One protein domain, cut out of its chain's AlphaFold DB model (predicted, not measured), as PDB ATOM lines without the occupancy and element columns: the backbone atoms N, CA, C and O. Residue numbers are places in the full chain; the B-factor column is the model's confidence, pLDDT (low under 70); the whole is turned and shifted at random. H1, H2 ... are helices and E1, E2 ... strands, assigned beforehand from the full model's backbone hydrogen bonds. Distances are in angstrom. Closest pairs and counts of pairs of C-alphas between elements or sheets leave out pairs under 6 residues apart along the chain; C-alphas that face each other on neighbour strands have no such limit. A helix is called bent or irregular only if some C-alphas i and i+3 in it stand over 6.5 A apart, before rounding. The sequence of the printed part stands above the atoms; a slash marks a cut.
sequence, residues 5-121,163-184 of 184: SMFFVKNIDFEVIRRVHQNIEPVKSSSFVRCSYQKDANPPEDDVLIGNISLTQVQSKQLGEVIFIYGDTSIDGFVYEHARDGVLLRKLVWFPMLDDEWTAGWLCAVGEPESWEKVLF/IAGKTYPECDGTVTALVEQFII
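What this domain is: This is residues 5 to 121 and 163 to 184 of the 184 residues of an uncharacterized protein of Geminocystis sp. NIES-3709 (UniProt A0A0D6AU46). A six-stranded antiparallel sheet forms the core as a slab, with the short helix H3 packed slantwise on one face and H5, the longest helix, on the other face along the strands. H1 lies at one end of the long axis and the link between E5 and E6 at the other, while H2 only grazes the sheet and H4 is not on it. The printed part has 139 residues with five named helices and six named strands, in the order E1 H1 E2 H2 H3 E3 E4 E5 E6 H4 H5, and the sheet runs E2 E1 E3 E4 E5 E6. The class is mixed, helices and strands. The whole is compact, with a radius of gyration of the C-alphas of 14.6 A, and its outline is elongated, spanning 48 by 30 by 28 A.

Where its parts are: E1 is residues 5 to 10, 17.0 A long from first to last C-alpha, and begins at C-alpha 5 at (23.723, -42.461, 52.559). H1 is residues 14 to 18. E2, residues 33 to 39, is 17.4 A long. H2 is residues 46 to 49 and H3 is residues 57 to 63. E3, residues 65 to 72, and E4, residues 77 to 84, are each 24.1 A long. E5, residues 87 to 96, is the longest strand at 27.3 A; it bends by 50 degrees at residue 90, where the C-alpha is at (9.998, -35.773, 45.118). E6 is residues 104 to 111, 20.8 A long. H4 is residues 115 to 121 and is neither bent nor irregular, but only just: C-alphas 116 and 119 are 6.2 A apart. H5, residues 175 to 183, is 12.8 A long and ends at C-alpha 183 at (9.615, -45.162, 56.343).

How they stand to each other: E2 and E6 are the edge strands of the sheet. E2 and E1 are antiparallel at 175 degrees, with N 7 and O 35 at 2.9 A; E1 and E3 stand at 162 degrees, with N 8 and O 67 at 2.8 A. E3 E4 E5 E6 form a meander, each strand the antiparallel neighbour of the one before, in three hairpins. Its N and O pairs within hydrogen-bond range include N 68 and O 81 at 2.8 A for E3 and E4, N 80 and O 92 at 2.9 A for E4 and E5, and N 93 and O 108 at 2.9 A for E5 and E6. E2, H2 H3 and E3 form a split strand-helix-strand unit, two strands running the same way with E1 between them, and its crossover is right-handed. Helices on both faces give three layers: H3 is on one face at a height over the sheet of 6.6 A, and H5 on the opposite face at 9.0 A. H3 is only just over E3 and E4, with 3 of its C-alphas falling on each, and on the local plane stands at 52 degrees to E3, slantwise to the strands. The closest C-alphas of H3 and E4 are those of Gln 57 and Ala 83, 5.2 A apart. H5 is over E1 and E3 and runs along the strands, at 18 degrees to E1 on the local plane; its closest C-alpha pair with E3 is Thr 176 and Gly 71, 5.8 A. H4 and H5 only just touch, with 3 pairs of C-alphas within 8 A, the closest being Trp 116 and Phe 182 at 6.4 A; they run opposite ways at a shallow tilt of 31 degrees. H1 only grazes the sheet and is close to H3 but not clearly touching it, with C-alphas of Ile 17 and Leu 63 6.9 A apart. H2 and H3 are apart. Each O i to N i+4 pair is within hydrogen-bond range in H1 and H5, against 1 of 3 in H3 and 0 of 3 in H4, where 4 of 4 O i to N i+3 pairs are within range in each; H2 is too short for an O i to N i+4 pair.

The domain as a whole: The C-alphas farthest apart are those of Glu 15 and Asp 100, 47.9 A. Residues 122 to 162 are not printed, and C-alphas 121 and 163 are 12.8 A apart across this cut. Of the links that are printed whole, H1 to E2 is long, with 14 residues. Mean pLDDT of the printed part is 91.2, and residues 98 to 102 are under 70.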
ATOM      1  N   SER A   5      24.756 -42.280  53.571       96.31
ATOM      2  CA  SER A   5      23.723 -42.461  52.559       96.31
ATOM      3  C   SER A   5      23.101 -43.845  52.636       96.31
ATOM      4  O   SER A   5      23.715 -44.792  53.142       96.31
ATOM      5  N   MET A   6      21.875 -43.966  52.140       96.56
ATOM      6  CA  MET A   6      21.224 -45.254  51.932       96.56
ATOM      7  C   MET A   6      20.070 -45.157  50.938       96.56
ATOM      8  O   MET A   6      19.559 -44.077  50.640       96.56
ATOM      9  N   PHE A   7      19.638 -46.323  50.469       96.81
ATOM     10  CA  PHE A   7      18.438 -46.487  49.664       96.81
ATOM     11  C   PHE A   7      17.379 -47.266  50.445       96.81
ATOM     12  O   PHE A   7      17.703 -48.179  51.204       96.81
ATOM     13  N   PHE A   8      16.114 -46.958  50.198       96.69
ATOM     14  CA  PHE A   8      14.979 -47.779  50.593       96.69
ATOM     15  C   PHE A   8      14.242 -48.226  49.342       96.69
ATOM     16  O   PHE A   8      13.860 -47.404  48.516       96.69
ATOM     17  N   VAL A   9      14.030 -49.531  49.205       96.62
ATOM     18  CA  VAL A   9      13.342 -50.113  48.053       96.62
ATOM     19  C   VAL A   9      12.080 -50.806  48.531       96.62
ATOM     20  O   VAL A   9      12.136 -51.699  49.377       96.62
ATOM     21  N   LYS A  10      10.932 -50.415  47.984       92.38
ATOM     22  CA  LYS A  10       9.646 -51.052  48.266       92.38
ATOM     23  C   LYS A  10       9.413 -52.171  47.263       92.38
ATOM     24  O   LYS A  10       8.670 -52.037  46.296       92.38
ATOM     25  N   ASN A  11      10.101 -53.280  47.481       81.62
ATOM     26  CA  ASN A  11       9.879 -54.501  46.727       81.62
ATOM     27  C   ASN A  11      10.182 -55.694  47.630       81.62
ATOM     28  O   ASN A  11      11.130 -55.673  48.411       81.62
ATOM     29  N   ILE A  12       9.355 -56.729  47.541       73.69
ATOM     30  CA  ILE A  12       9.517 -57.952  48.332       73.69
ATOM     31  C   ILE A  12      10.376 -58.997  47.611       73.69
ATOM     32  O   ILE A  12      10.726 -60.008  48.216       73.69
ATOM     33  N   ASP A  13      10.736 -58.772  46.342       88.44
ATOM     34  CA  ASP A  13      11.682 -59.632  45.631       88.44
ATOM     35  C   ASP A  13      13.133 -59.237  45.956       88.44
ATOM     36  O   ASP A  13      13.767 -58.412  45.292       88.44
ATOM     37  N   PHE A  14      13.668 -59.868  47.000       88.94
ATOM     38  CA  PHE A  14      15.045 -59.664  47.447       88.94
ATOM     39  C   PHE A  14      16.077 -60.018  46.370       88.94
ATOM     40  O   PHE A  14      17.132 -59.391  46.328       88.94
ATOM     41  N   GLU A  15      15.805 -60.988  45.492       90.44
ATOM     42  CA  GLU A  15      16.762 -61.394  44.456       90.44
ATOM     43  C   GLU A  15      16.919 -60.320  43.384       90.44
ATOM     44  O   GLU A  15      18.021 -60.100  42.878       90.44
ATOM     45  N   VAL A  16      15.843 -59.600  43.065       90.81
ATOM     46  CA  VAL A  16      15.906 -58.448  42.158       90.81
ATOM     47  C   VAL A  16      16.681 -57.298  42.801       90.81
ATOM     48  O   VAL A  16      17.538 -56.705  42.142       90.81
ATOM     49  N   ILE A  17      16.449 -57.024  44.089       92.50
ATOM     50  CA  ILE A  17      17.154 -55.962  44.821       92.50
ATOM     51  C   ILE A  17      18.661 -56.259  44.903       92.50
ATOM     52  O   ILE A  17      19.465 -55.369  44.627       92.50
ATOM     53  N   ARG A  18      19.063 -57.507  45.194       92.69
ATOM     54  CA  ARG A  18      20.481 -57.929  45.296       92.69
ATOM     55  C   ARG A  18      21.293 -57.730  44.015       92.69
ATOM     56  O   ARG A  18      22.518 -57.708  44.073       92.69
ATOM     57  N   ARG A  19      20.638 -57.610  42.856       91.69
ATOM     58  CA  ARG A  19      21.315 -57.343  41.574       91.69
ATOM     59  C   ARG A  19      21.737 -55.883  41.417       91.69
ATOM     60  O   ARG A  19      22.598 -55.608  40.590       91.69
ATOM     61  N   VAL A  20      21.118 -54.971  42.169       91.25
ATOM     62  CA  VAL A  20      21.335 -53.517  42.071       91.25
ATOM     63  C   VAL A  20      21.995 -52.970  43.335       91.25
ATOM     64  O   VAL A  20      22.880 -52.124  43.255       91.25
ATOM     65  N   HIS A  21      21.605 -53.485  44.501       94.12
ATOM     66  CA  HIS A  21      22.080 -53.029  45.800       94.12
ATOM     67  C   HIS A  21      22.825 -54.113  46.577       94.12
ATOM     68  O   HIS A  21      22.634 -55.313  46.383       94.12
ATOM     69  N   GLN A  22      23.644 -53.657  47.519       92.19
ATOM     70  CA  GLN A  22      24.368 -54.486  48.482       92.19
ATOM     71  C   GLN A  22      23.829 -54.227  49.896       92.19
ATOM     72  O   GLN A  22      23.040 -53.306  50.085       92.19
ATOM     73  N   ASN A  23      24.257 -55.012  50.890       91.19
ATOM     74  CA  ASN A  23      23.932 -54.797  52.313       91.19
ATOM     75  C   ASN A  23      22.431 -54.566  52.563       91.19
ATOM     76  O   ASN A  23      22.033 -53.536  53.105       91.19
ATOM     77  N   ILE A  24      21.604 -55.497  52.083       93.50
ATOM     78  CA  ILE A  24      20.150 -55.350  52.132       93.50
ATOM     79  C   ILE A  24      19.579 -55.887  53.442       93.50
ATOM     80  O   ILE A  24      19.883 -57.009  53.852       93.50
ATOM     81  N   GLU A  25      18.723 -55.099  54.075       92.94
ATOM     82  CA  GLU A  25      18.146 -55.391  55.382       92.94
ATOM     83  C   GLU A  25      16.657 -55.013  55.392       92.94
ATOM     84  O   GLU A  25      16.314 -53.870  55.084       92.94
ATOM     85  N   PRO A  26      15.740 -55.940  55.727       91.94
ATOM     86  CA  PRO A  26      14.322 -55.611  55.847       91.94
ATOM     87  C   PRO A  26      14.087 -54.537  56.914       91.94
ATOM     88  O   PRO A  26      14.613 -54.644  58.026       91.94
ATOM     89  N   VAL A  27      13.249 -53.544  56.614       91.06
ATOM     90  CA  VAL A  27      12.810 -52.564  57.612       91.06
ATOM     91  C   VAL A  27      11.647 -53.159  58.405       91.06
ATOM     92  O   VAL A  27      10.645 -53.607  57.847       91.06
ATOM     93  N   LYS A  28      11.783 -53.214  59.732       86.19
ATOM     94  CA  LYS A  28      10.764 -53.809  60.606       86.19
ATOM     95  C   LYS A  28       9.448 -53.036  60.483       86.19
ATOM     96  O   LYS A  28       9.463 -51.820  60.562       86.19
ATOM     97  N   SER A  29       8.332 -53.759  60.363       84.88
ATOM     98  CA  SER A  29       6.971 -53.197  60.262       84.88
ATOM     99  C   SER A  29       6.679 -52.373  59.001       84.88
ATOM    100  O   SER A  29       5.594 -51.812  58.895       84.88
ATOM    101  N   SER A  30       7.580 -52.386  58.016       88.88
ATOM    102  CA  SER A  30       7.457 -51.635  56.769       88.88
ATOM    103  C   SER A  30       7.547 -52.554  55.546       88.88
ATOM    104  O   SER A  30       8.064 -53.669  55.611       88.88
ATOM    105  N   SER A  31       7.032 -52.089  54.405       91.00
ATOM    106  CA  SER A  31       7.186 -52.759  53.104       91.00
ATOM    107  C   SER A  31       8.524 -52.455  52.419       91.00
ATOM    108  O   SER A  31       8.737 -52.881  51.285       91.00
ATOM    109  N   PHE A  32       9.388 -51.670  53.063       94.56
ATOM    110  CA  PHE A  32      10.674 -51.258  52.518       94.56
ATOM    111  C   PHE A  32      11.822 -52.168  52.968       94.56
ATOM    112  O   PHE A  32      11.842 -52.724  54.068       94.56
ATOM    113  N   VAL A  33      12.822 -52.272  52.101       95.00
ATOM    114  CA  VAL A  33      14.125 -52.878  52.379       95.00
ATOM    115  C   VAL A  33      15.164 -51.765  52.351       95.00
ATOM    116  O   VAL A  33      15.232 -51.014  51.378       95.00
ATOM    117  N   ARG A  34      15.964 -51.655  53.413       95.19
ATOM    118  CA  ARG A  34      17.118 -50.758  53.474       95.19
ATOM    119  C   ARG A  34      18.270 -51.378  52.695       95.19
ATOM    120  O   ARG A  34      18.561 -52.559  52.860       95.19
ATOM    121  N   CYS A  35      18.930 -50.581  51.871       95.19
ATOM    122  CA  CYS A  35      19.888 -51.024  50.871       95.19
ATOM    123  C   CYS A  35      21.104 -50.096  50.833       95.19
ATOM    124  O   CYS A  35      20.975 -48.882  50.990       95.19
ATOM    125  N   SER A  36      22.278 -50.664  50.554       95.25
ATOM    126  CA  SER A  36      23.527 -49.942  50.284       95.25
ATOM    127  C   SER A  36      23.854 -48.856  51.317       95.25
ATOM    128  O   SER A  36      24.317 -47.783  50.945       95.25
ATOM    129  N   TYR A  37      23.617 -49.122  52.606       95.31
ATOM    130  CA  TYR A  37      23.995 -48.190  53.666       95.31
ATOM    131  C   TYR A  37      25.509 -47.948  53.650       95.31
ATOM    132  O   TYR A  37      26.300 -48.897  53.684       95.31
ATOM    133  N   GLN A  38      25.897 -46.678  53.623       95.12
ATOM    134  CA  GLN A  38      27.284 -46.241  53.666       95.12
ATOM    135  C   GLN A  38      27.438 -45.174  54.739       95.12
ATOM    136  O   GLN A  38      26.857 -44.098  54.642       95.12
ATOM    137  N   LYS A  39      28.244 -45.483  55.754       94.44
ATOM    138  CA  LYS A  39      28.721 -44.501  56.727       94.44
ATOM    139  C   LYS A  39      29.903 -43.732  56.129       94.44
ATOM    140  O   LYS A  39      30.661 -44.309  55.354       94.44
ATOM    141  N   ASP A  40      30.067 -42.479  56.537       92.94
ATOM    142  CA  ASP A  40      31.125 -41.573  56.089       92.94
ATOM    143  C   ASP A  40      31.079 -41.398  54.554       92.94
ATOM    144  O   ASP A  40      32.098 -41.386  53.867       92.94
ATOM    145  N   ALA A  41      29.857 -41.330  54.009       92.00
ATOM    146  CA  ALA A  41      29.611 -41.204  52.578       92.00
ATOM    147  C   ALA A  41      30.029 -39.820  52.060       92.00
ATOM    148  O   ALA A  41      29.760 -38.795  52.692       92.00
ATOM    149  N   ASN A  42      30.628 -39.787  50.871       91.56
ATOM    150  CA  ASN A  42      30.822 -38.534  50.149       91.56
ATOM    151  C   ASN A  42      29.463 -37.975  49.699       91.56
ATOM    152  O   ASN A  42      28.542 -38.763  49.446       91.56
ATOM    153  N   PRO A  43      29.324 -36.642  49.586       90.44
ATOM    154  CA  PRO A  43      28.139 -36.050  48.982       90.44
ATOM    155  C   PRO A  43      27.935 -36.582  47.554       90.44
ATOM    156  O   PRO A  43      28.916 -36.919  46.879       90.44
ATOM    157  N   PRO A  44      26.678 -36.674  47.080       92.19
ATOM    158  CA  PRO A  44      26.404 -36.938  45.673       92.19
ATOM    159  C   PRO A  44      27.102 -35.928  44.753       92.19
ATOM    160  O   PRO A  44      27.372 -34.800  45.155       92.19
ATOM    161  N   GLU A  45      27.368 -36.334  43.512       91.19
ATOM    162  CA  GLU A  45      27.973 -35.460  42.500       91.19
ATOM    163  C   GLU A  45      27.071 -34.258  42.168       91.19
ATOM    164  O   GLU A  45      25.846 -34.329  42.302       91.19
ATOM    165  N   ASP A  46      27.661 -33.172  41.665       87.25
ATOM    166  CA  ASP A  46      26.947 -31.928  41.339       87.25
ATOM    167  C   ASP A  46      25.778 -32.148  40.365       87.25
ATOM    168  O   ASP A  46      24.713 -31.548  40.515       87.25
ATOM    169  N   ASP A  47      25.914 -33.080  39.418       88.19
ATOM    170  CA  ASP A  47      24.838 -33.435  38.485       88.19
ATOM    171  C   ASP A  47      23.593 -34.013  39.187       88.19
ATOM    172  O   ASP A  47      22.485 -33.963  38.641       88.19
ATOM    173  N   VAL A  48      23.758 -34.548  40.400       86.62
ATOM    174  CA  VAL A  48      22.663 -34.951  41.287       86.62
ATOM    175  C   VAL A  48      22.209 -33.774  42.146       86.62
ATOM    176  O   VAL A  48      21.005 -33.557  42.262       86.62
ATOM    177  N   LEU A  49      23.125 -33.010  42.744       86.75
ATOM    178  CA  LEU A  49      22.773 -31.925  43.672       86.75
ATOM    179  C   LEU A  49      22.021 -30.778  42.982       86.75
ATOM    180  O   LEU A  49      20.986 -30.323  43.468       86.75
ATOM    181  N   ILE A  50      22.525 -30.334  41.833       83.25
ATOM    182  CA  ILE A  50      22.016 -29.177  41.083       83.25
ATOM    183  C   ILE A  50      21.632 -29.521  39.639       83.25
ATOM    184  O   ILE A  50      21.022 -28.703  38.951       83.25
ATOM    185  N   GLY A  51      21.968 -30.722  39.167       82.94
ATOM    186  CA  GLY A  51      21.645 -31.176  37.819       82.94
ATOM    187  C   GLY A  51      20.335 -31.962  37.695       82.94
ATOM    188  O   GLY A  51      19.538 -32.133  38.625       82.94
ATOM    189  N   ASN A  52      20.122 -32.467  36.478       83.69
ATOM    190  CA  ASN A  52      18.927 -33.221  36.089       83.69
ATOM    191  C   ASN A  52      19.053 -34.732  36.347       83.69
ATOM    192  O   ASN A  52      18.144 -35.485  35.994       83.69
ATOM    193  N   ILE A  53      20.173 -35.196  36.914       89.81
ATOM    194  CA  ILE A  53      20.345 -36.612  37.231       89.81
ATOM    195  C   ILE A  53      19.539 -36.936  38.488       89.81
ATOM    196  O   ILE A  53      19.546 -36.196  39.473       89.81
ATOM    197  N   SER A  54      18.838 -38.068  38.437       92.56
ATOM    198  CA  SER A  54      18.184 -38.666  39.594       92.56
ATOM    199  C   SER A  54      18.809 -40.019  39.904       92.56
ATOM    200  O   SER A  54      18.932 -40.884  39.032       92.56
ATOM    201  N   LEU A  55      19.159 -40.204  41.176       92.44
ATOM    202  CA  LEU A  55      19.673 -41.455  41.724       92.44
ATOM    203  C   LEU A  55      18.588 -42.534  41.757       92.44
ATOM    204  O   LEU A  55      18.878 -43.713  41.557       92.44
ATOM    205  N   THR A  56      17.339 -42.140  41.995       96.50
ATOM    206  CA  THR A  56      16.220 -43.070  42.213       96.50
ATOM    207  C   THR A  56      15.413 -43.352  40.952       96.50
ATOM    208  O   THR A  56      14.923 -44.469  40.774       96.50
ATOM    209  N   GLN A  57      15.297 -42.389  40.033       95.19
ATOM    210  CA  GLN A  57      14.385 -42.492  38.896       95.19
ATOM    211  C   GLN A  57      14.711 -43.681  37.988       95.19
ATOM    212  O   GLN A  57      13.831 -44.486  37.689       95.19
ATOM    213  N   VAL A  58      15.970 -43.849  37.575       92.69
ATOM    214  CA  VAL A  58      16.361 -44.975  36.709       92.69
ATOM    215  C   VAL A  58      16.199 -46.312  37.435       92.69
ATOM    216  O   VAL A  58      15.665 -47.255  36.852       92.69
ATOM    217  N   GLN A  59      16.588 -46.380  38.711       94.00
ATOM    218  CA  GLN A  59      16.505 -47.604  39.515       94.00
ATOM    219  C   GLN A  59      15.050 -48.040  39.742       94.00
ATOM    220  O   GLN A  59      14.727 -49.222  39.617       94.00
ATOM    221  N   SER A  60      14.146 -47.087  39.985       96.00
ATOM    222  CA  SER A  60      12.722 -47.355  40.221       96.00
ATOM    223  C   SER A  60      12.019 -48.032  39.038       96.00
ATOM    224  O   SER A  60      11.094 -48.803  39.255       96.00
ATOM    225  N   LYS A  61      12.502 -47.875  37.795       93.94
ATOM    226  CA  LYS A  61      11.956 -48.606  36.631       93.94
ATOM    227  C   LYS A  61      12.064 -50.123  36.769       93.94
ATOM    228  O   LYS A  61      11.230 -50.848  36.238       93.94
ATOM    229  N   GLN A  62      13.120 -50.598  37.425       92.44
ATOM    230  CA  GLN A  62      13.351 -52.022  37.660       92.44
ATOM    231  C   GLN A  62      12.858 -52.451  39.043       92.44
ATOM    232  O   GLN A  62      12.422 -53.587  39.218       92.44
ATOM    233  N   LEU A  63      12.973 -51.564  40.031       94.50
ATOM    234  CA  LEU A  63      12.765 -51.897  41.436       94.50
ATOM    235  C   LEU A  63      11.366 -51.548  41.964       94.50
ATOM    236  O   LEU A  63      11.030 -51.980  43.063       94.50
ATOM    237  N   GLY A  64      10.543 -50.827  41.199       94.31
ATOM    238  CA  GLY A  64       9.222 -50.360  41.617       94.31
ATOM    239  C   GLY A  64       9.312 -48.991  42.281       94.31
ATOM    240  O   GLY A  64       9.254 -47.970  41.612       94.31
ATOM    241  N   GLU A  65       9.488 -48.936  43.596       96.56
ATOM    242  CA  GLU A  65       9.553 -47.676  44.350       96.56
ATOM    243  C   GLU A  65      10.855 -47.599  45.149       96.56
ATOM    244  O   GLU A  65      11.226 -48.549  45.842       96.56
ATOM    245  N   VAL A  66      11.573 -46.484  44.991       97.50
ATOM    246  CA  VAL A  66      12.925 -46.275  45.518       97.50
ATOM    247  C   VAL A  66      13.020 -44.892  46.144       97.50
ATOM    248  O   VAL A  66      12.686 -43.893  45.508       97.50
ATOM    249  N   ILE A  67      13.531 -44.845  47.369       97.62
ATOM    250  CA  ILE A  67      13.899 -43.624  48.081       97.62
ATOM    251  C   ILE A  67      15.413 -43.639  48.282       97.62
ATOM    252  O   ILE A  67      15.986 -44.673  48.616       97.62
ATOM    253  N   PHE A  68      16.062 -42.501  48.092       97.50
ATOM    254  CA  PHE A  68      17.450 -42.262  48.455       97.50
ATOM    255  C   PHE A  68      17.500 -41.168  49.509       97.50
ATOM    256  O   PHE A  68      16.822 -40.148  49.368       97.50
ATOM    257  N   ILE A  69      18.335 -41.369  50.526       96.88
ATOM    258  CA  ILE A  69      18.671 -40.329  51.491       96.88
ATOM    259  C   ILE A  69      20.183 -40.193  51.627       96.88
ATOM    260  O   ILE A  69      20.912 -41.186  51.651       96.88
ATOM    261  N   TYR A  70      20.632 -38.954  51.766       96.94
ATOM    262  CA  TYR A  70      21.970 -38.586  52.206       96.94
ATOM    263  C   TYR A  70      21.852 -37.520  53.288       96.94
ATOM    264  O   TYR A  70      21.033 -36.607  53.166       96.94
ATOM    265  N   GLY A  71      22.675 -37.628  54.324       96.00
ATOM    266  CA  GLY A  71      22.761 -36.637  55.388       96.00
ATOM    267  C   GLY A  71      24.196 -36.435  55.828       96.00
ATOM    268  O   GLY A  71      24.925 -37.406  56.016       96.00
ATOM    269  N   ASP A  72      24.585 -35.184  56.035       94.06
ATOM    270  CA  ASP A  72      25.871 -34.791  56.593       94.06
ATOM    271  C   ASP A  72      25.693 -33.611  57.549       94.06
ATOM    272  O   ASP A  72      25.418 -32.490  57.146       94.06
ATOM    273  N   THR A  73      25.856 -33.861  58.847       89.69
ATOM    274  CA  THR A  73      25.728 -32.810  59.876       89.69
ATOM    275  C   THR A  73      26.949 -31.894  59.985       89.69
ATOM    276  O   THR A  73      26.938 -30.980  60.797       89.69
ATOM    277  N   SER A  74      28.050 -32.187  59.286       87.19
ATOM    278  CA  SER A  74      29.264 -31.360  59.336       87.19
ATOM    279  C   SER A  74      29.207 -30.165  58.387       87.19
ATOM    280  O   SER A  74      29.852 -29.153  58.648       87.19
ATOM    281  N   ILE A  75      28.419 -30.289  57.320       86.56
ATOM    282  CA  ILE A  75      28.205 -29.261  56.294       86.56
ATOM    283  C   ILE A  75      26.720 -28.920  56.125       86.56
ATOM    284  O   ILE A  75      26.342 -28.325  55.120       86.56
ATOM    285  N   ASP A  76      25.879 -29.378  57.055       88.12
ATOM    286  CA  ASP A  76      24.421 -29.308  56.970       88.12
ATOM    287  C   ASP A  76      23.885 -29.779  55.613       88.12
ATOM    288  O   ASP A  76      23.023 -29.148  55.026       88.12
ATOM    289  N   GLY A  77      24.411 -30.888  55.092       92.88
ATOM    290  CA  GLY A  77      24.020 -31.464  53.811       92.88
ATOM    291  C   GLY A  77      22.855 -32.440  53.954       92.88
ATOM    292  O   GLY A  77      22.866 -33.320  54.816       92.88
ATOM    293  N   PHE A  78      21.869 -32.335  53.071       95.62
ATOM    294  CA  PHE A  78      20.740 -33.250  52.973       95.62
ATOM    295  C   PHE A  78      20.332 -33.444  51.510       95.62
ATOM    296  O   PHE A  78      20.117 -32.482  50.773       95.62
ATOM    297  N   VAL A  79      20.201 -34.705  51.094       96.44
ATOM    298  CA  VAL A  79      19.580 -35.072  49.816       96.44
ATOM    299  C   VAL A  79      18.490 -36.083  50.082       96.44
ATOM    300  O   VAL A  79      18.706 -37.078  50.772       96.44
ATOM    301  N   TYR A  80      17.340 -35.849  49.474       97.12
ATOM    302  CA  TYR A  80      16.233 -36.778  49.442       97.12
ATOM    303  C   TYR A  80      15.736 -36.904  48.012       97.12
ATOM    304  O   TYR A  80      15.422 -35.908  47.361       97.12
ATOM    305  N   GLU A  81      15.636 -38.132  47.528       97.62
ATOM    306  CA  GLU A  81      14.929 -38.425  46.291       97.62
ATOM    307  C   GLU A  81      13.968 -39.579  46.499       97.62
ATOM    308  O   GLU A  81      14.299 -40.563  47.153       97.62
ATOM    309  N   HIS A  82      12.808 -39.487  45.871       97.62
ATOM    310  CA  HIS A  82      11.810 -40.536  45.850       97.62
ATOM    311  C   HIS A  82      11.262 -40.674  44.438       97.62
ATOM    312  O   HIS A  82      10.778 -39.707  43.841       97.62
ATOM    313  N   ALA A  83      11.326 -41.887  43.900       97.56
ATOM    314  CA  ALA A  83      10.778 -42.222  42.600       97.56
ATOM    315  C   ALA A  83       9.998 -43.536  42.629       97.56
ATOM    316  O   ALA A  83      10.320 -44.463  43.377       97.56
ATOM    317  N   ARG A  84       8.997 -43.631  41.753       97.12
ATOM    318  CA  ARG A  84       8.196 -44.837  41.533       97.12
ATOM    319  C   ARG A  84       8.038 -45.095  40.039       97.12
ATOM    320  O   ARG A  84       7.653 -44.197  39.297       97.12
ATOM    321  N   ASP A  85       8.346 -46.312  39.606       96.38
ATOM    322  CA  ASP A  85       8.175 -46.819  38.242       96.38
ATOM    323  C   ASP A  85       8.787 -45.906  37.159       96.38
ATOM    324  O   ASP A  85       8.264 -45.752  36.055       96.38
ATOM    325  N   GLY A  86       9.918 -45.267  37.464       95.62
ATOM    326  CA  GLY A  86      10.595 -44.331  36.565       95.62
ATOM    327  C   GLY A  86      10.111 -42.885  36.632       95.62
ATOM    328  O   GLY A  86      10.601 -42.055  35.862       95.62
ATOM    329  N   VAL A  87       9.188 -42.561  37.535       96.62
ATOM    330  CA  VAL A  87       8.668 -41.209  37.754       96.62
ATOM    331  C   VAL A  87       9.258 -40.650  39.042       96.62
ATOM    332  O   VAL A  87       9.096 -41.244  40.106       96.62
ATOM    333  N   LEU A  88       9.937 -39.506  38.947       96.62
ATOM    334  CA  LEU A  88      10.389 -38.759  40.117       96.62
ATOM    335  C   LEU A  88       9.167 -38.153  40.822       96.62
ATOM    336  O   LEU A  88       8.430 -37.380  40.213       96.62
ATOM    337  N   LEU A  89       8.952 -38.524  42.081       96.88
ATOM    338  CA  LEU A  89       7.842 -38.041  42.904       96.88
ATOM    339  C   LEU A  89       8.248 -36.818  43.719       96.88
ATOM    340  O   LEU A  89       7.482 -35.859  43.791       96.88
ATOM    341  N   ARG A  90       9.453 -36.851  44.296       96.88
ATOM    342  CA  ARG A  90       9.998 -35.773  45.118       96.88
ATOM    343  C   ARG A  90      11.525 -35.776  45.062       96.88
ATOM    344  O   ARG A  90      12.148 -36.833  45.136       96.88
ATOM    345  N   LYS A  91      12.128 -34.596  44.924       96.50
ATOM    346  CA  LYS A  91      13.572 -34.357  45.055       96.50
ATOM    347  C   LYS A  91      13.793 -33.103  45.882       96.50
ATOM    348  O   LYS A  91      13.259 -32.050  45.543       96.50
ATOM    349  N   LEU A  92      14.577 -33.237  46.943       96.38
ATOM    350  CA  LEU A  92      14.969 -32.163  47.840       96.38
ATOM    351  C   LEU A  92      16.483 -32.190  48.016       96.38
ATOM    352  O   LEU A  92      17.058 -33.244  48.291       96.38
ATOM    353  N   VAL A  93      17.120 -31.033  47.868       95.81
ATOM    354  CA  VAL A  93      18.556 -30.863  48.106       95.81
ATOM    355  C   VAL A  93      18.744 -29.627  48.964       95.81
ATOM    356  O   VAL A  93      18.379 -28.531  48.543       95.81
ATOM    357  N   TRP A  94      19.314 -29.815  50.147       95.19
ATOM    358  CA  TRP A  94      19.715 -28.750  51.054       95.19
ATOM    359  C   TRP A  94      21.217 -28.855  51.293       95.19
ATOM    360  O   TRP A  94      21.687 -29.852  51.834       95.19
ATOM    361  N   PHE A  95      21.968 -27.865  50.828       92.50
ATOM    362  CA  PHE A  95      23.432 -27.847  50.848       92.50
ATOM    363  C   PHE A  95      23.920 -26.394  50.959       92.50
ATOM    364  O   PHE A  95      23.137 -25.481  50.668       92.50
ATOM    365  N   PRO A  96      25.192 -26.159  51.339       87.06
ATOM    366  CA  PRO A  96      25.819 -24.843  51.236       87.06
ATOM    367  C   PRO A  96      25.598 -24.241  49.848       87.06
ATOM    368  O   PRO A  96      25.928 -24.860  48.831       87.06
ATOM    369  N   MET A  97      24.998 -23.053  49.800       74.31
ATOM    370  CA  MET A  97      24.862 -22.301  48.561       74.31
ATOM    371  C   MET A  97      26.248 -21.816  48.130       74.31
ATOM    372  O   MET A  97      27.112 -21.531  48.957       74.31
ATOM    373  N   LEU A  98      26.470 -21.726  46.816       67.38
ATOM    374  CA  LEU A  98      27.679 -21.126  46.243       67.38
ATOM    375  C   LEU A  98      27.596 -19.590  46.322       67.38
ATOM    376  O   LEU A  98      27.759 -18.902  45.315       67.38
ATOM    377  N   ASP A  99      27.257 -19.066  47.497       66.25
ATOM    378  CA  ASP A  99      27.345 -17.652  47.825       66.25
ATOM    379  C   ASP A  99      28.619 -17.377  48.638       66.25
ATOM    380  O   ASP A  99      29.262 -18.287  49.165       66.25
ATOM    381  N   ASP A 100      29.017 -16.106  48.712       57.62
ATOM    382  CA  ASP A 100      30.212 -15.692  49.460       57.62
ATOM    383  C   ASP A 100      30.087 -15.980  50.974       57.62
ATOM    384  O   ASP A 100      31.082 -15.943  51.703       57.62
ATOM    385  N   GLU A 101      28.875 -16.290  51.446       63.53
ATOM    386  CA  GLU A 101      28.528 -16.495  52.852       63.53
ATOM    387  C   GLU A 101      28.439 -17.977  53.255       63.53
ATOM    388  O   GLU A 101      28.296 -18.269  54.442       63.53
ATOM    389  N   TRP A 102      28.578 -18.913  52.305       69.44
ATOM    390  CA  TRP A 102      28.451 -20.363  52.520       69.44
ATOM    391  C   TRP A 102      27.158 -20.755  53.244       69.44
ATOM    392  O   TRP A 102      27.121 -21.725  54.009       69.44
ATOM    393  N   THR A 103      26.083 -20.002  53.018       82.81
ATOM    394  CA  THR A 103      24.828 -20.220  53.734       82.81
ATOM    395  C   THR A 103      24.128 -21.443  53.154       82.81
ATOM    396  O   THR A 103      23.880 -21.521  51.952       82.81
ATOM    397  N   ALA A 104      23.789 -22.427  53.990       86.31
ATOM    398  CA  ALA A 104      23.031 -23.586  53.532       86.31
ATOM    399  C   ALA A 104      21.588 -23.202  53.182       86.31
ATOM    400  O   ALA A 104      20.937 -22.421  53.878       86.31
ATOM    401  N   GLY A 105      21.088 -23.761  52.085       93.56
ATOM    402  CA  GLY A 105      19.744 -23.493  51.598       93.56
ATOM    403  C   GLY A 105      19.251 -24.578  50.655       93.56
ATOM    404  O   GLY A 105      19.972 -25.511  50.295       93.56
ATOM    405  N   TRP A 106      17.996 -24.454  50.231       94.75
ATOM    406  CA  TRP A 106      17.397 -25.369  49.270       94.75
ATOM    407  C   TRP A 106      17.975 -25.124  47.876       94.75
ATOM    408  O   TRP A 106      17.633 -24.142  47.224       94.75
ATOM    409  N   LEU A 107      18.812 -26.031  47.380       93.50
ATOM    410  CA  LEU A 107      19.308 -25.991  46.002       93.50
ATOM    411  C   LEU A 107      18.281 -26.549  45.015       93.50
ATOM    412  O   LEU A 107      18.202 -26.112  43.869       93.50
ATOM    413  N   CYS A 108      17.472 -27.512  45.461       93.62
ATOM    414  CA  CYS A 108      16.482 -28.178  44.627       93.62
ATOM    415  C   CYS A 108      15.243 -28.543  45.447       93.62
ATOM    416  O   CYS A 108      15.357 -29.069  46.555       93.62
ATOM    417  N   ALA A 109      14.068 -28.280  44.878       94.75
ATOM    418  CA  ALA A 109      12.780 -28.713  45.404       94.75
ATOM    419  C   ALA A 109      11.830 -29.008  44.236       94.75
ATOM    420  O   ALA A 109      11.260 -28.099  43.632       94.75
ATOM    421  N   VAL A 110      11.698 -30.283  43.880       94.69
ATOM    422  CA  VAL A 110      10.923 -30.748  42.719       94.69
ATOM    423  C   VAL A 110       9.934 -31.818  43.153       94.69
ATOM    424  O   VAL A 110      10.254 -32.650  43.995       94.69
ATOM    425  N   GLY A 111       8.744 -31.818  42.554       94.00
ATOM    426  CA  GLY A 111       7.694 -32.790  42.852       94.00
ATOM    427  C   GLY A 111       6.799 -32.373  44.019       94.00
ATOM    428  O   GLY A 111       6.925 -31.264  44.541       94.00
ATOM    429  N   GLU A 112       5.884 -33.256  44.406       93.69
ATOM    430  CA  GLU A 112       4.841 -32.949  45.389       93.69
ATOM    431  C   GLU A 112       5.350 -33.108  46.830       93.69
ATOM    432  O   GLU A 112       6.084 -34.060  47.102       93.69
ATOM    433  N   PRO A 113       4.960 -32.219  47.765       94.25
ATOM    434  CA  PRO A 113       5.342 -32.344  49.167       94.25
ATOM    435  C   PRO A 113       4.892 -33.663  49.795       94.25
ATOM    436  O   PRO A 113       3.750 -34.105  49.633       94.25
ATOM    437  N   GLU A 114       5.771 -34.253  50.594       94.19
ATOM    438  CA  GLU A 114       5.488 -35.467  51.347       94.19
ATOM    439  C   GLU A 114       5.060 -35.184  52.787       94.19
ATOM    440  O   GLU A 114       5.350 -34.147  53.380       94.19
ATOM    441  N   SER A 115       4.343 -36.127  53.402       92.19
ATOM    442  CA  SER A 115       3.756 -35.910  54.729       92.19
ATOM    443  C   SER A 115       4.777 -35.702  55.845       92.19
ATOM    444  O   SER A 115       4.437 -35.041  56.826       92.19
ATOM    445  N   TRP A 116       5.993 -36.236  55.712       93.56
ATOM    446  CA  TRP A 116       7.061 -36.015  56.689       93.56
ATOM    447  C   TRP A 116       7.548 -34.558  56.681       93.56
ATOM    448  O   TRP A 116       7.930 -34.039  57.730       93.56
ATOM    449  N   GLU A 117       7.440 -33.856  55.544       94.88
ATOM    450  CA  GLU A 117       7.875 -32.460  55.401       94.88
ATOM    451  C   GLU A 117       7.090 -31.519  56.319       94.88
ATOM    452  O   GLU A 117       7.598 -30.473  56.703       94.88
ATOM    453  N   LYS A 118       5.885 -31.902  56.767       92.12
ATOM    454  CA  LYS A 118       5.067 -31.113  57.708       92.12
ATOM    455  C   LYS A 118       5.812 -30.739  58.989       92.12
ATOM    456  O   LYS A 118       5.538 -29.688  59.563       92.12
ATOM    457  N   VAL A 119       6.751 -31.575  59.435       91.25
ATOM    458  CA  VAL A 119       7.572 -31.306  60.626       91.25
ATOM    459  C   VAL A 119       8.518 -30.123  60.398       91.25
ATOM    460  O   VAL A 119       8.865 -29.420  61.347       91.25
ATOM    461  N   LEU A 120       8.888 -29.844  59.142       93.56
ATOM    462  CA  LEU A 120       9.704 -28.685  58.793       93.56
ATOM    463  C   LEU A 120       8.950 -27.365  58.981       93.56
ATOM    464  O   LEU A 120       9.570 -26.352  59.295       93.56
ATOM    465  N   PHE A 121       7.622 -27.396  58.870       94.94
ATOM    466  CA  PHE A 121       6.754 -26.221  58.862       94.94
ATOM    467  C   PHE A 121       6.072 -25.943  60.213       94.94
ATOM    468  O   PHE A 121       4.957 -25.420  60.254       94.94
ATOM    469  N   ILE A 163      11.062 -23.863  48.579       93.56
ATOM    470  CA  ILE A 163      11.421 -23.076  47.396       93.56
ATOM    471  C   ILE A 163      12.935 -23.097  47.217       93.56
ATOM    472  O   ILE A 163      13.677 -22.720  48.121       93.56
ATOM    473  N   ALA A 164      13.390 -23.502  46.030       92.56
ATOM    474  CA  ALA A 164      14.804 -23.452  45.681       92.56
ATOM    475  C   ALA A 164      15.338 -22.004  45.714       92.56
ATOM    476  O   ALA A 164      14.657 -21.064  45.302       92.56
ATOM    477  N   GLY A 165      16.561 -21.828  46.210       91.19
ATOM    478  CA  GLY A 165      17.190 -20.533  46.466       91.19
ATOM    479  C   GLY A 165      16.742 -19.855  47.764       91.19
ATOM    480  O   GLY A 165      17.025 -18.673  47.953       91.19
ATOM    481  N   LYS A 166      16.007 -20.553  48.641       92.06
ATOM    482  CA  LYS A 166      15.613 -20.051  49.967       92.06
ATOM    483  C   LYS A 166      16.278 -20.853  51.081       92.06
ATOM    484  O   LYS A 166      16.546 -22.041  50.930       92.06
ATOM    485  N   THR A 167      16.470 -20.202  52.224       92.19
ATOM    486  CA  THR A 167      16.977 -20.814  53.462       92.19
ATOM    487  C   THR A 167      15.850 -21.248  54.404       92.19
ATOM    488  O   THR A 167      16.107 -21.723  55.504       92.19
ATOM    489  N   TYR A 168      14.588 -21.118  53.977       93.19
ATOM    490  CA  TYR A 168      13.420 -21.578  54.723       93.19
ATOM    491  C   TYR A 168      12.581 -22.602  53.931       93.19
ATOM    492  O   TYR A 168      12.550 -22.551  52.698       93.19
ATOM    493  N   PRO A 169      11.863 -23.505  54.626       94.19
ATOM    494  CA  PRO A 169      12.081 -23.821  56.039       94.19
ATOM    495  C   PRO A 169      13.505 -24.359  56.234       94.19
ATOM    496  O   PRO A 169      14.024 -25.040  55.352       94.19
ATOM    497  N   GLU A 170      14.149 -24.029  57.354       91.50
ATOM    498  CA  GLU A 170      15.518 -24.485  57.606       91.50
ATOM    499  C   GLU A 170      15.583 -26.023  57.630       91.50
ATOM    500  O   GLU A 170      14.624 -26.714  58.006       91.50
ATOM    501  N   CYS A 171      16.728 -26.582  57.268       90.31
ATOM    502  CA  CYS A 171      16.995 -28.015  57.296       90.31
ATOM    503  C   CYS A 171      18.452 -28.244  57.711       90.31
ATOM    504  O   CYS A 171      19.246 -27.311  57.769       90.31
ATOM    505  N   ASP A 172      18.792 -29.484  58.030       89.00
ATOM    506  CA  ASP A 172      20.164 -29.928  58.236       89.00
ATOM    507  C   ASP A 172      20.258 -31.436  57.944       89.00
ATOM    508  O   ASP A 172      19.259 -32.104  57.641       89.00
ATOM    509  N   GLY A 173      21.463 -31.995  58.063       85.94
ATOM    510  CA  GLY A 173      21.690 -33.422  57.848       85.94
ATOM    511  C   GLY A 173      20.931 -34.345  58.812       85.94
ATOM    512  O   GLY A 173      20.800 -35.533  58.519       85.94
ATOM    513  N   THR A 174      20.394 -33.850  59.935       90.62
ATOM    514  CA  THR A 174      19.632 -34.653  60.910       90.62
ATOM    515  C   THR A 174      18.221 -34.994  60.431       90.62
ATOM    516  O   THR A 174      17.645 -35.981  60.895       90.62
ATOM    517  N   VAL A 175      17.687 -34.259  59.446       91.94
ATOM    518  CA  VAL A 175      16.369 -34.528  58.833       91.94
ATOM    519  C   VAL A 175      16.297 -35.918  58.207       91.94
ATOM    520  O   VAL A 175      15.231 -36.526  58.155       91.94
ATOM    521  N   THR A 176      17.432 -36.495  57.828       91.75
ATOM    522  CA  THR A 176      17.503 -37.896  57.401       91.75
ATOM    523  C   THR A 176      16.901 -38.876  58.417       91.75
ATOM    524  O   THR A 176      16.134 -39.752  58.025       91.75
ATOM    525  N   ALA A 177      17.123 -38.675  59.720       90.88
ATOM    526  CA  ALA A 177      16.550 -39.525  60.763       90.88
ATOM    527  C   ALA A 177      15.017 -39.397  60.853       90.88
ATOM    528  O   ALA A 177      14.332 -40.364  61.187       90.88
ATOM    529  N   LEU A 178      14.469 -38.217  60.537       91.38
ATOM    530  CA  LEU A 178      13.024 -37.997  60.444       91.38
ATOM    531  C   LEU A 178      12.433 -38.776  59.262       91.38
ATOM    532  O   LEU A 178      11.395 -39.420  59.403       91.38
ATOM    533  N   VAL A 179      13.104 -38.736  58.109       91.75
ATOM    534  CA  VAL A 179      12.684 -39.487  56.920       91.75
ATOM    535  C   VAL A 179      12.693 -40.988  57.205       91.75
ATOM    536  O   VAL A 179      11.725 -41.674  56.887       91.75
ATOM    537  N   GLU A 180      13.737 -41.502  57.862       90.38
ATOM    538  CA  GLU A 180      13.798 -42.914  58.254       90.38
ATOM    539  C   GLU A 180      12.629 -43.314  59.163       90.38
ATOM    540  O   GLU A 180      11.997 -44.341  58.925       90.38
ATOM    541  N   GLN A 181      12.288 -42.492  60.161       89.06
ATOM    542  CA  GLN A 181      11.137 -42.739  61.040       89.06
ATOM    543  C   GLN A 181       9.802 -42.763  60.297       89.06
ATOM    544  O   GLN A 181       8.872 -43.411  60.759       89.06
ATOM    545  N   PHE A 182       9.691 -42.051  59.177       87.38
ATOM    546  CA  PHE A 182       8.489 -42.068  58.349       87.38
ATOM    547  C   PHE A 182       8.397 -43.320  57.459       87.38
ATOM    548  O   PHE A 182       7.306 -43.721  57.055       87.38
ATOM    549  N   ILE A 183       9.538 -43.934  57.143       85.12
ATOM    550  CA  ILE A 183       9.615 -45.162  56.343       85.12
ATOM    551  C   ILE A 183       9.368 -46.414  57.208       85.12
ATOM    552  O   ILE A 183       8.904 -47.425  56.671       85.12
ATOM    553  N   ILE A 184       9.682 -46.355  58.510       78.06
ATOM    554  CA  ILE A 184       9.499 -47.422  59.519       78.06
ATOM    555  C   ILE A 184       8.054 -47.466  60.031       78.06
ATOM    556  O   ILE A 184       7.498 -48.587  60.070       78.06
TER     557      ILE A 184